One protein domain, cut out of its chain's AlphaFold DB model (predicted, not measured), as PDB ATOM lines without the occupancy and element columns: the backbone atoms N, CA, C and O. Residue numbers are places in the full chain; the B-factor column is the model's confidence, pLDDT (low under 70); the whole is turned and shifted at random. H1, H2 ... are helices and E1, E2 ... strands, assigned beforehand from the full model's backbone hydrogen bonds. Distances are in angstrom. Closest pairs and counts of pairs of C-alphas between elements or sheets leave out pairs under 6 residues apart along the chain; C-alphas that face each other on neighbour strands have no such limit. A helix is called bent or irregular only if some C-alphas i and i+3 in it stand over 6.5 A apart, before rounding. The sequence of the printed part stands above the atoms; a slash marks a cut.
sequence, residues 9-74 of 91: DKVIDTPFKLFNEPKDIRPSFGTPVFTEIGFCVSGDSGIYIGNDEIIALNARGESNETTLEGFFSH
ATOM      1  N   ASP A   9     543.875 219.914 452.002       46.75
ATOM      2  CA  ASP A   9     542.741 220.842 451.981       46.75
ATOM      3  C   ASP A   9     543.137 222.327 451.908       46.75
ATOM      4  O   ASP A   9     542.421 223.123 451.303       46.75
ATOM      5  N   LYS A  10     544.297 222.734 452.446       46.34
ATOM      6  CA  LYS A  10     544.734 224.146 452.380       46.34
ATOM      7  C   LYS A  10     545.238 224.562 450.995       46.34
ATOM      8  O   LYS A  10     545.208 225.746 450.663       46.34
ATOM      9  N   VAL A  11     545.690 223.608 450.181       47.38
ATOM     10  CA  VAL A  11     546.268 223.882 448.854       47.38
ATOM     11  C   VAL A  11     545.168 224.092 447.807       47.38
ATOM     12  O   VAL A  11     545.343 224.877 446.878       47.38
ATOM     13  N   ILE A  12     544.006 223.457 447.988       46.78
ATOM     14  CA  ILE A  12     542.877 223.513 447.043       46.78
ATOM     15  C   ILE A  12     542.031 224.783 447.237       46.78
ATOM     16  O   ILE A  12     541.401 225.263 446.299       46.78
ATOM     17  N   ASP A  13     542.065 225.386 448.425       42.69
ATOM     18  CA  ASP A  13     541.238 226.550 448.764       42.69
ATOM     19  C   ASP A  13     541.747 227.865 448.135       42.69
ATOM     20  O   ASP A  13     540.989 228.806 447.892       42.69
ATOM     21  N   THR A  14     543.049 227.938 447.846       47.00
ATOM     22  CA  THR A  14     543.716 229.162 447.366       47.00
ATOM     23  C   THR A  14     543.406 229.479 445.891       47.00
ATOM     24  O   THR A  14     543.083 230.631 445.596       47.00
ATOM     25  N   PRO A  15     543.416 228.503 444.955       46.12
ATOM     26  CA  PRO A  15     543.005 228.743 443.573       46.12
ATOM     27  C   PRO A  15     541.538 229.169 443.463       46.12
ATOM     28  O   PRO A  15     541.244 230.144 442.781       46.12
ATOM     29  N   PHE A  16     540.615 228.499 444.163       42.81
ATOM     30  CA  PHE A  16     539.185 228.819 444.080       42.81
ATOM     31  C   PHE A  16     538.852 230.214 444.624       42.81
ATOM     32  O   PHE A  16     537.998 230.889 444.054       42.81
ATOM     33  N   LYS A  17     539.550 230.696 445.662       43.94
ATOM     34  CA  LYS A  17     539.409 232.088 446.136       43.94
ATOM     35  C   LYS A  17     539.883 233.112 445.099       43.94
ATOM     36  O   LYS A  17     539.204 234.107 444.893       43.94
ATOM     37  N   LEU A  18     540.962 232.824 444.365       47.84
ATOM     38  CA  LEU A  18     541.457 233.670 443.264       47.84
ATOM     39  C   LEU A  18     540.520 233.732 442.042       47.84
ATOM     40  O   LEU A  18     540.628 234.677 441.256       47.84
ATOM     41  N   PHE A  19     539.651 232.734 441.858       49.28
ATOM     42  CA  PHE A  19     538.639 232.702 440.792       49.28
ATOM     43  C   PHE A  19     537.268 233.243 441.233       49.28
ATOM     44  O   PHE A  19     536.517 233.709 440.383       49.28
ATOM     45  N   ASN A  20     536.950 233.190 442.531       49.88
ATOM     46  CA  ASN A  20     535.647 233.593 443.075       49.88
ATOM     47  C   ASN A  20     535.624 234.992 443.700       49.88
ATOM     48  O   ASN A  20     534.543 235.508 443.980       49.88
ATOM     49  N   GLU A  21     536.775 235.619 443.942       43.91
ATOM     50  CA  GLU A  21     536.786 237.055 444.201       43.91
ATOM     51  C   GLU A  21     536.430 237.778 442.896       43.91
ATOM     52  O   GLU A  21     537.053 237.491 441.867       43.91
ATOM     53  N   PRO A  22     535.445 238.699 442.896       46.59
ATOM     54  CA  PRO A  22     535.244 239.589 441.769       46.59
ATOM     55  C   PRO A  22     536.514 240.425 441.657       46.59
ATOM     56  O   PRO A  22     536.685 241.433 442.342       46.59
ATOM     57  N   LYS A  23     537.457 239.959 440.834       51.03
ATOM     58  CA  LYS A  23     538.575 240.780 440.403       51.03
ATOM     59  C   LYS A  23     537.940 242.040 439.844       51.03
ATOM     60  O   LYS A  23     536.977 241.955 439.087       51.03
ATOM     61  N   ASP A  24     538.436 243.196 440.251       56.88
ATOM     62  CA  ASP A  24     538.060 244.453 439.623       56.88
ATOM     63  C   ASP A  24     538.645 244.406 438.201       56.88
ATOM     64  O   ASP A  24     539.775 244.830 437.961       56.88
ATOM     65  N   ILE A  25     537.949 243.724 437.278       65.25
ATOM     66  CA  ILE A  25     538.414 243.448 435.911       65.25
ATOM     67  C   ILE A  25     538.184 244.694 435.062       65.25
ATOM     68  O   ILE A  25     537.555 244.653 434.007       65.25
ATOM     69  N   ARG A  26     538.652 245.844 435.544       70.94
ATOM     70  CA  ARG A  26     538.600 247.067 434.755       70.94
ATOM     71  C   ARG A  26     539.439 246.846 433.499       70.94
ATOM     72  O   ARG A  26     540.556 246.323 433.606       70.94
ATOM     73  N   PRO A  27     538.929 247.214 432.315       77.56
ATOM     74  CA  PRO A  27     539.712 247.128 431.096       77.56
ATOM     75  C   PRO A  27     540.999 247.958 431.217       77.56
ATOM     76  O   PRO A  27     541.091 248.893 432.013       77.56
ATOM     77  N   SER A  28     542.013 247.627 430.422       83.62
ATOM     78  CA  SER A  28     543.196 248.484 430.313       83.62
ATOM     79  C   SER A  28     542.890 249.688 429.423       83.62
ATOM     80  O   SER A  28     541.988 249.643 428.588       83.62
ATOM     81  N   PHE A  29     543.638 250.782 429.582       86.81
ATOM     82  CA  PHE A  29     543.520 251.931 428.677       86.81
ATOM     83  C   PHE A  29     543.665 251.483 427.215       86.81
ATOM     84  O   PHE A  29     544.598 250.755 426.874       86.81
ATOM     85  N   GLY A  30     542.751 251.927 426.355       82.88
ATOM     86  CA  GLY A  30     542.699 251.552 424.947       82.88
ATOM     87  C   GLY A  30     542.014 250.211 424.673       82.88
ATOM     88  O   GLY A  30     541.875 249.849 423.506       82.88
ATOM     89  N   THR A  31     541.568 249.472 425.697       83.88
ATOM     90  CA  THR A  31     540.825 248.226 425.489       83.88
ATOM     91  C   THR A  31     539.498 248.530 424.786       83.88
ATOM     92  O   THR A  31     538.717 249.344 425.291       83.88
ATOM     93  N   PRO A  32     539.216 247.889 423.638       81.62
ATOM     94  CA  PRO A  32     537.913 247.994 423.011       81.62
ATOM     95  C   PRO A  32     536.876 247.257 423.865       81.62
ATOM     96  O   PRO A  32     537.114 246.146 424.341       81.62
ATOM     97  N   VAL A  33     535.728 247.890 424.062       80.31
ATOM     98  CA  VAL A  33     534.606 247.376 424.845       80.31
ATOM     99  C   VAL A  33     533.411 247.249 423.915       80.31
ATOM    100  O   VAL A  33     533.106 248.164 423.154       80.31
ATOM    101  N   PHE A  34     532.733 246.109 423.975       77.69
ATOM    102  CA  PHE A  34     531.550 245.829 423.173       77.69
ATOM    103  C   PHE A  34     530.440 245.345 424.084       77.69
ATOM    104  O   PHE A  34     530.693 244.630 425.057       77.69
ATOM    105  N   THR A  35     529.210 245.720 423.768       72.44
ATOM    106  CA  THR A  35     528.049 245.175 424.453       72.44
ATOM    107  C   THR A  35     526.875 245.008 423.507       72.44
ATOM    108  O   THR A  35     526.731 245.745 422.537       72.44
ATOM    109  N   GLU A  36     526.035 244.018 423.775       69.25
ATOM    110  CA  GLU A  36     524.795 243.815 423.041       69.25
ATOM    111  C   GLU A  36     523.655 244.542 423.757       69.25
ATOM    112  O   GLU A  36     523.278 244.223 424.889       69.25
ATOM    113  N   ILE A  37     523.059 245.511 423.072       66.81
ATOM    114  CA  ILE A  37     521.828 246.156 423.507       66.81
ATOM    115  C   ILE A  37     520.680 245.281 422.993       66.81
ATOM    116  O   ILE A  37     520.263 245.458 421.858       66.81
ATOM    117  N   GLY A  38     520.199 244.331 423.803       53.75
ATOM    118  CA  GLY A  38     518.891 243.650 423.690       53.75
ATOM    119  C   GLY A  38     518.442 243.088 422.319       53.75
ATOM    120  O   GLY A  38     518.236 243.810 421.352       53.75
ATOM    121  N   PHE A  39     518.120 241.788 422.277       52.78
ATOM    122  CA  PHE A  39     517.599 241.051 421.104       52.78
ATOM    123  C   PHE A  39     518.531 240.994 419.879       52.78
ATOM    124  O   PHE A  39     518.081 241.181 418.755       52.78
ATOM    125  N   CYS A  40     519.808 240.648 420.070       49.97
ATOM    126  CA  CYS A  40     520.724 240.129 419.034       49.97
ATOM    127  C   CYS A  40     521.043 241.011 417.802       49.97
ATOM    128  O   CYS A  40     521.848 240.571 416.984       49.97
ATOM    129  N   VAL A  41     520.442 242.195 417.607       51.69
ATOM    130  CA  VAL A  41     520.635 242.985 416.363       51.69
ATOM    131  C   VAL A  41     521.316 244.340 416.583       51.69
ATOM    132  O   VAL A  41     521.842 244.908 415.627       51.69
ATOM    133  N   SER A  42     521.362 244.857 417.813       60.50
ATOM    134  CA  SER A  42     522.022 246.130 418.139       60.50
ATOM    135  C   SER A  42     523.172 245.932 419.122       60.50
ATOM    136  O   SER A  42     522.962 245.493 420.247       60.50
ATOM    137  N   GLY A  43     524.387 246.274 418.692       68.12
ATOM    138  CA  GLY A  43     525.575 246.328 419.540       68.12
ATOM    139  C   GLY A  43     526.004 247.772 419.784       68.12
ATOM    140  O   GLY A  43     525.891 248.605 418.886       68.12
ATOM    141  N   ASP A  44     526.492 248.047 420.988       76.62
ATOM    142  CA  ASP A  44     527.244 249.253 421.320       76.62
ATOM    143  C   ASP A  44     528.737 248.922 421.367       76.62
ATOM    144  O   ASP A  44     529.141 247.804 421.712       76.62
ATOM    145  N   SER A  45     529.569 249.895 421.017       82.44
ATOM    146  CA  SER A  45     531.019 249.731 421.014       82.44
ATOM    147  C   SER A  45     531.710 250.999 421.482       82.44
ATOM    148  O   SER A  45     531.276 252.111 421.178       82.44
ATOM    149  N   GLY A  46     532.817 250.830 422.190       86.94
ATOM    150  CA  GLY A  46     533.623 251.937 422.671       86.94
ATOM    151  C   GLY A  46     535.056 251.538 422.975       86.94
ATOM    152  O   GLY A  46     535.456 250.385 422.824       86.94
ATOM    153  N   ILE A  47     535.842 252.518 423.400       89.00
ATOM    154  CA  ILE A  47     537.221 252.347 423.848       89.00
ATOM    155  C   ILE A  47     537.299 252.838 425.288       89.00
ATOM    156  O   ILE A  47     536.923 253.974 425.579       89.00
ATOM    157  N   TYR A  48     537.796 251.989 426.184       88.88
ATOM    158  CA  TYR A  48     538.047 252.371 427.567       88.88
ATOM    159  C   TYR A  48     539.239 253.325 427.657       88.88
ATOM    160  O   TYR A  48     540.324 253.016 427.163       88.88
ATOM    161  N   ILE A  49     539.054 254.474 428.306       92.94
ATOM    162  CA  ILE A  49     540.071 255.533 428.414       92.94
ATOM    163  C   ILE A  49     540.609 255.724 429.841       92.94
ATOM    164  O   ILE A  49     541.346 256.671 430.104       92.94
ATOM    165  N   GLY A  50     540.337 254.778 430.745       88.44
ATOM    166  CA  GLY A  50     540.765 254.858 432.145       88.44
ATOM    167  C   GLY A  50     539.718 255.516 433.041       88.44
ATOM    168  O   GLY A  50     538.733 256.046 432.556       88.44
ATOM    169  N   ASN A  51     539.929 255.463 434.360       90.69
ATOM    170  CA  ASN A  51     539.074 256.121 435.362       90.69
ATOM    171  C   ASN A  51     537.564 255.830 435.236       90.69
ATOM    172  O   ASN A  51     536.754 256.705 435.516       90.69
ATOM    173  N   ASP A  52     537.183 254.610 434.843       88.06
ATOM    174  CA  ASP A  52     535.784 254.238 434.586       88.06
ATOM    175  C   ASP A  52     535.122 255.030 433.449       88.06
ATOM    176  O   ASP A  52     533.900 255.137 433.410       88.06
ATOM    177  N   GLU A  53     535.904 255.544 432.500       91.44
ATOM    178  CA  GLU A  53     535.421 256.292 431.340       91.44
ATOM    179  C   GLU A  53     535.614 255.514 430.030       91.44
ATOM    180  O   GLU A  53     536.584 254.773 429.824       91.44
ATOM    181  N   ILE A  54     534.661 255.700 429.121       90.25
ATOM    182  CA  ILE A  54     534.616 255.125 427.781       90.25
ATOM    183  C   ILE A  54     534.305 256.233 426.780       90.25
ATOM    184  O   ILE A  54     533.408 257.047 426.992       90.25
ATOM    185  N   ILE A  55     534.985 256.190 425.638       92.06
ATOM    186  CA  ILE A  55     534.539 256.863 424.418       92.06
ATOM    187  C   ILE A  55     533.734 255.848 423.607       92.06
ATOM    188  O   ILE A  55     534.303 254.884 423.094       92.06
ATOM    189  N   ALA A  56     532.423 256.037 423.523       88.06
ATOM    190  CA  ALA A  56     531.505 255.166 422.801       88.06
ATOM    191  C   ALA A  56     531.109 255.774 421.451       88.06
ATOM    192  O   ALA A  56     531.187 256.988 421.247       88.06
ATOM    193  N   LEU A  57     530.690 254.913 420.527       83.31
ATOM    194  CA  LEU A  57     530.050 255.308 419.278       83.31
ATOM    195  C   LEU A  57     528.567 254.987 419.370       83.31
ATOM    196  O   LEU A  57     528.172 253.823 419.356       83.31
ATOM    197  N   ASN A  58     527.733 256.019 419.404       76.25
ATOM    198  CA  ASN A  58     526.293 255.817 419.438       76.25
ATOM    199  C   ASN A  58     525.756 255.307 418.080       76.25
ATOM    200  O   ASN A  58     526.420 255.366 417.042       76.25
ATOM    201  N   ALA A  59     524.490 254.884 418.050       71.94
ATOM    202  CA  ALA A  59     523.832 254.386 416.833       71.94
ATOM    203  C   ALA A  59     523.705 255.421 415.687       71.94
ATOM    204  O   ALA A  59     523.301 255.068 414.580       71.94
ATOM    205  N   ARG A  60     524.020 256.699 415.937       79.38
ATOM    206  CA  ARG A  60     524.070 257.768 414.924       79.38
ATOM    207  C   ARG A  60     525.477 257.953 414.341       79.38
ATOM    208  O   ARG A  60     525.640 258.771 413.440       79.38
ATOM    209  N   GLY A  61     526.466 257.196 414.821       78.56
ATOM    210  CA  GLY A  61     527.873 257.326 414.445       78.56
ATOM    211  C   GLY A  61     528.581 258.498 415.128       78.56
ATOM    212  O   GLY A  61     529.641 258.918 414.666       78.56
ATOM    213  N   GLU A  62     528.002 259.054 416.192       84.56
ATOM    214  CA  GLU A  62     528.607 260.141 416.959       84.56
ATOM    215  C   GLU A  62     529.415 259.565 418.121       84.56
ATOM    216  O   GLU A  62     528.991 258.617 418.784       84.56
ATOM    217  N   SER A  63     530.572 260.172 418.377       85.62
ATOM    218  CA  SER A  63     531.401 259.846 419.531       85.62
ATOM    219  C   SER A  63     530.860 260.543 420.775       85.62
ATOM    220  O   SER A  63     530.660 261.760 420.759       85.62
ATOM    221  N   ASN A  64     530.686 259.801 421.862       89.50
ATOM    222  CA  ASN A  64     530.287 260.339 423.158       89.50
ATOM    223  C   ASN A  64     531.134 259.750 424.289       89.50
ATOM    224  O   ASN A  64     531.388 258.550 424.331       89.50
ATOM    225  N   GLU A  65     531.546 260.598 425.226       91.88
ATOM    226  CA  GLU A  65     532.158 260.156 426.478       91.88
ATOM    227  C   GLU A  65     531.064 259.749 427.470       91.88
ATOM    228  O   GLU A  65     530.054 260.441 427.631       91.88
ATOM    229  N   THR A  66     531.245 258.603 428.112       88.94
ATOM    230  CA  THR A  66     530.336 258.061 429.122       88.94
ATOM    231  C   THR A  66     531.126 257.300 430.176       88.94
ATOM    232  O   THR A  66     532.264 256.897 429.949       88.94
ATOM    233  N   THR A  67     530.517 257.056 431.333       89.81
ATOM    234  CA  THR A  67     531.088 256.128 432.307       89.81
ATOM    235  C   THR A  67     530.919 254.681 431.842       89.81
ATOM    236  O   THR A  67     529.997 254.368 431.084       89.81
ATOM    237  N   LEU A  68     531.775 253.785 432.328       81.94
ATOM    238  CA  LEU A  68     531.696 252.335 432.140       81.94
ATOM    239  C   LEU A  68     530.331 251.799 432.602       81.94
ATOM    240  O   LEU A  68     529.699 251.003 431.915       81.94
ATOM    241  N   GLU A  69     529.838 252.305 433.736       83.81
ATOM    242  CA  GLU A  69     528.498 251.998 434.242       83.81
ATOM    243  C   GLU A  69     527.398 252.490 433.291       83.81
ATOM    244  O   GLU A  69     526.492 251.728 432.965       83.81
ATOM    245  N   GLY A  70     527.487 253.728 432.793       81.94
ATOM    246  CA  GLY A  70     526.517 254.282 431.843       81.94
ATOM    247  C   GLY A  70     526.551 253.602 430.469       81.94
ATOM    248  O   GLY A  70     525.527 253.492 429.800       81.94
ATOM    249  N   PHE A  71     527.711 253.090 430.059       80.81
ATOM    250  CA  PHE A  71     527.842 252.270 428.857       80.81
ATOM    251  C   PHE A  71     527.086 250.943 429.023       80.81
ATOM    252  O   PHE A  71     526.308 250.543 428.158       80.81
ATOM    253  N   PHE A  72     527.234 250.292 430.178       76.75
ATOM    254  CA  PHE A  72     526.578 249.017 430.471       76.75
ATOM    255  C   PHE A  72     525.143 249.131 431.006       76.75
ATOM    256  O   PHE A  72     524.439 248.122 431.059       76.75
ATOM    257  N   SER A  73     524.653 250.324 431.352       75.88
ATOM    258  CA  SER A  73     523.306 250.501 431.918       75.88
ATOM    259  C   SER A  73     522.180 250.097 430.964       75.88
ATOM    260  O   SER A  73     521.051 249.867 431.391       75.88
ATOM    261  N   HIS A  74     522.476 250.018 429.665       65.12
ATOM    262  CA  HIS A  74     521.531 249.640 428.615       65.12
ATOM    263  C   HIS A  74     521.534 248.131 428.315       65.12
ATOM    264  O   HIS A  74     520.750 247.671 427.478       65.12
TER     265      HIS A  74
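This is residues 9 to 74 of the 91 residues of an uncharacterized protein of Bacillus cereus (UniProt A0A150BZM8). A small, strongly twisted sheet of four strands, with short H2 over one face, makes the body, and a long arm, residues 9 to 25 with H1 at its far end, sticks out and makes the length. The printed part has 66 residues, in the order H1, E1, E2, E3, E4, H2. The sheet, E1 E2 E3 E4, is antiparallel throughout, and the class is mixed, helices and strands. The whole is only just loose, close to extended, with a radius of gyration of the C-alphas of 16.1 A and spans of 56 by 29 by 16 A.

Find C-alpha 9 at (542.741, 220.842, 451.981); from there H1, residues 9 to 20, runs 17.1 A. H1 is neither bent nor irregular, but only just: C-alphas 12 and 15 are 6.3 A apart. Next come E1, residues 32 to 36, 13.8 A; E2, residues 43 to 50, 21.5 A; E3, residues 53 to 57, 13.2 A; and E4, residues 63 to 67, 13.3 A. H2, residues 68 to 72, 6.3 A, ends at C-alpha 72, (526.578, 249.017, 430.471).

The strands form a meander, each the antiparallel neighbour of the one before, in three hairpins. Look for N 33 and O 46 at 2.8 A in E1 and E2, N 47 and O 55 at 2.8 A in E2 and E3, and N 54 and O 66 at 2.8 A in E3 and E4. H2 is on the sheet, over E3, at a height over the sheet of 7.4 A; their closest C-alphas, Glu 53 and Leu 68, are 5.5 A apart. H1 is not on the sheet and is apart from H2. Every O i to N i+4 pair is within hydrogen-bond range in H2, 4 of 8 in H1.

The C-alphas farthest apart, Asp 9 and Arg 60, are 55.5 A apart. The printed part has no cut; the link H1 to E1 is long. Confidence is under 70 at residues 9 to 25, 36 to 43 and 74.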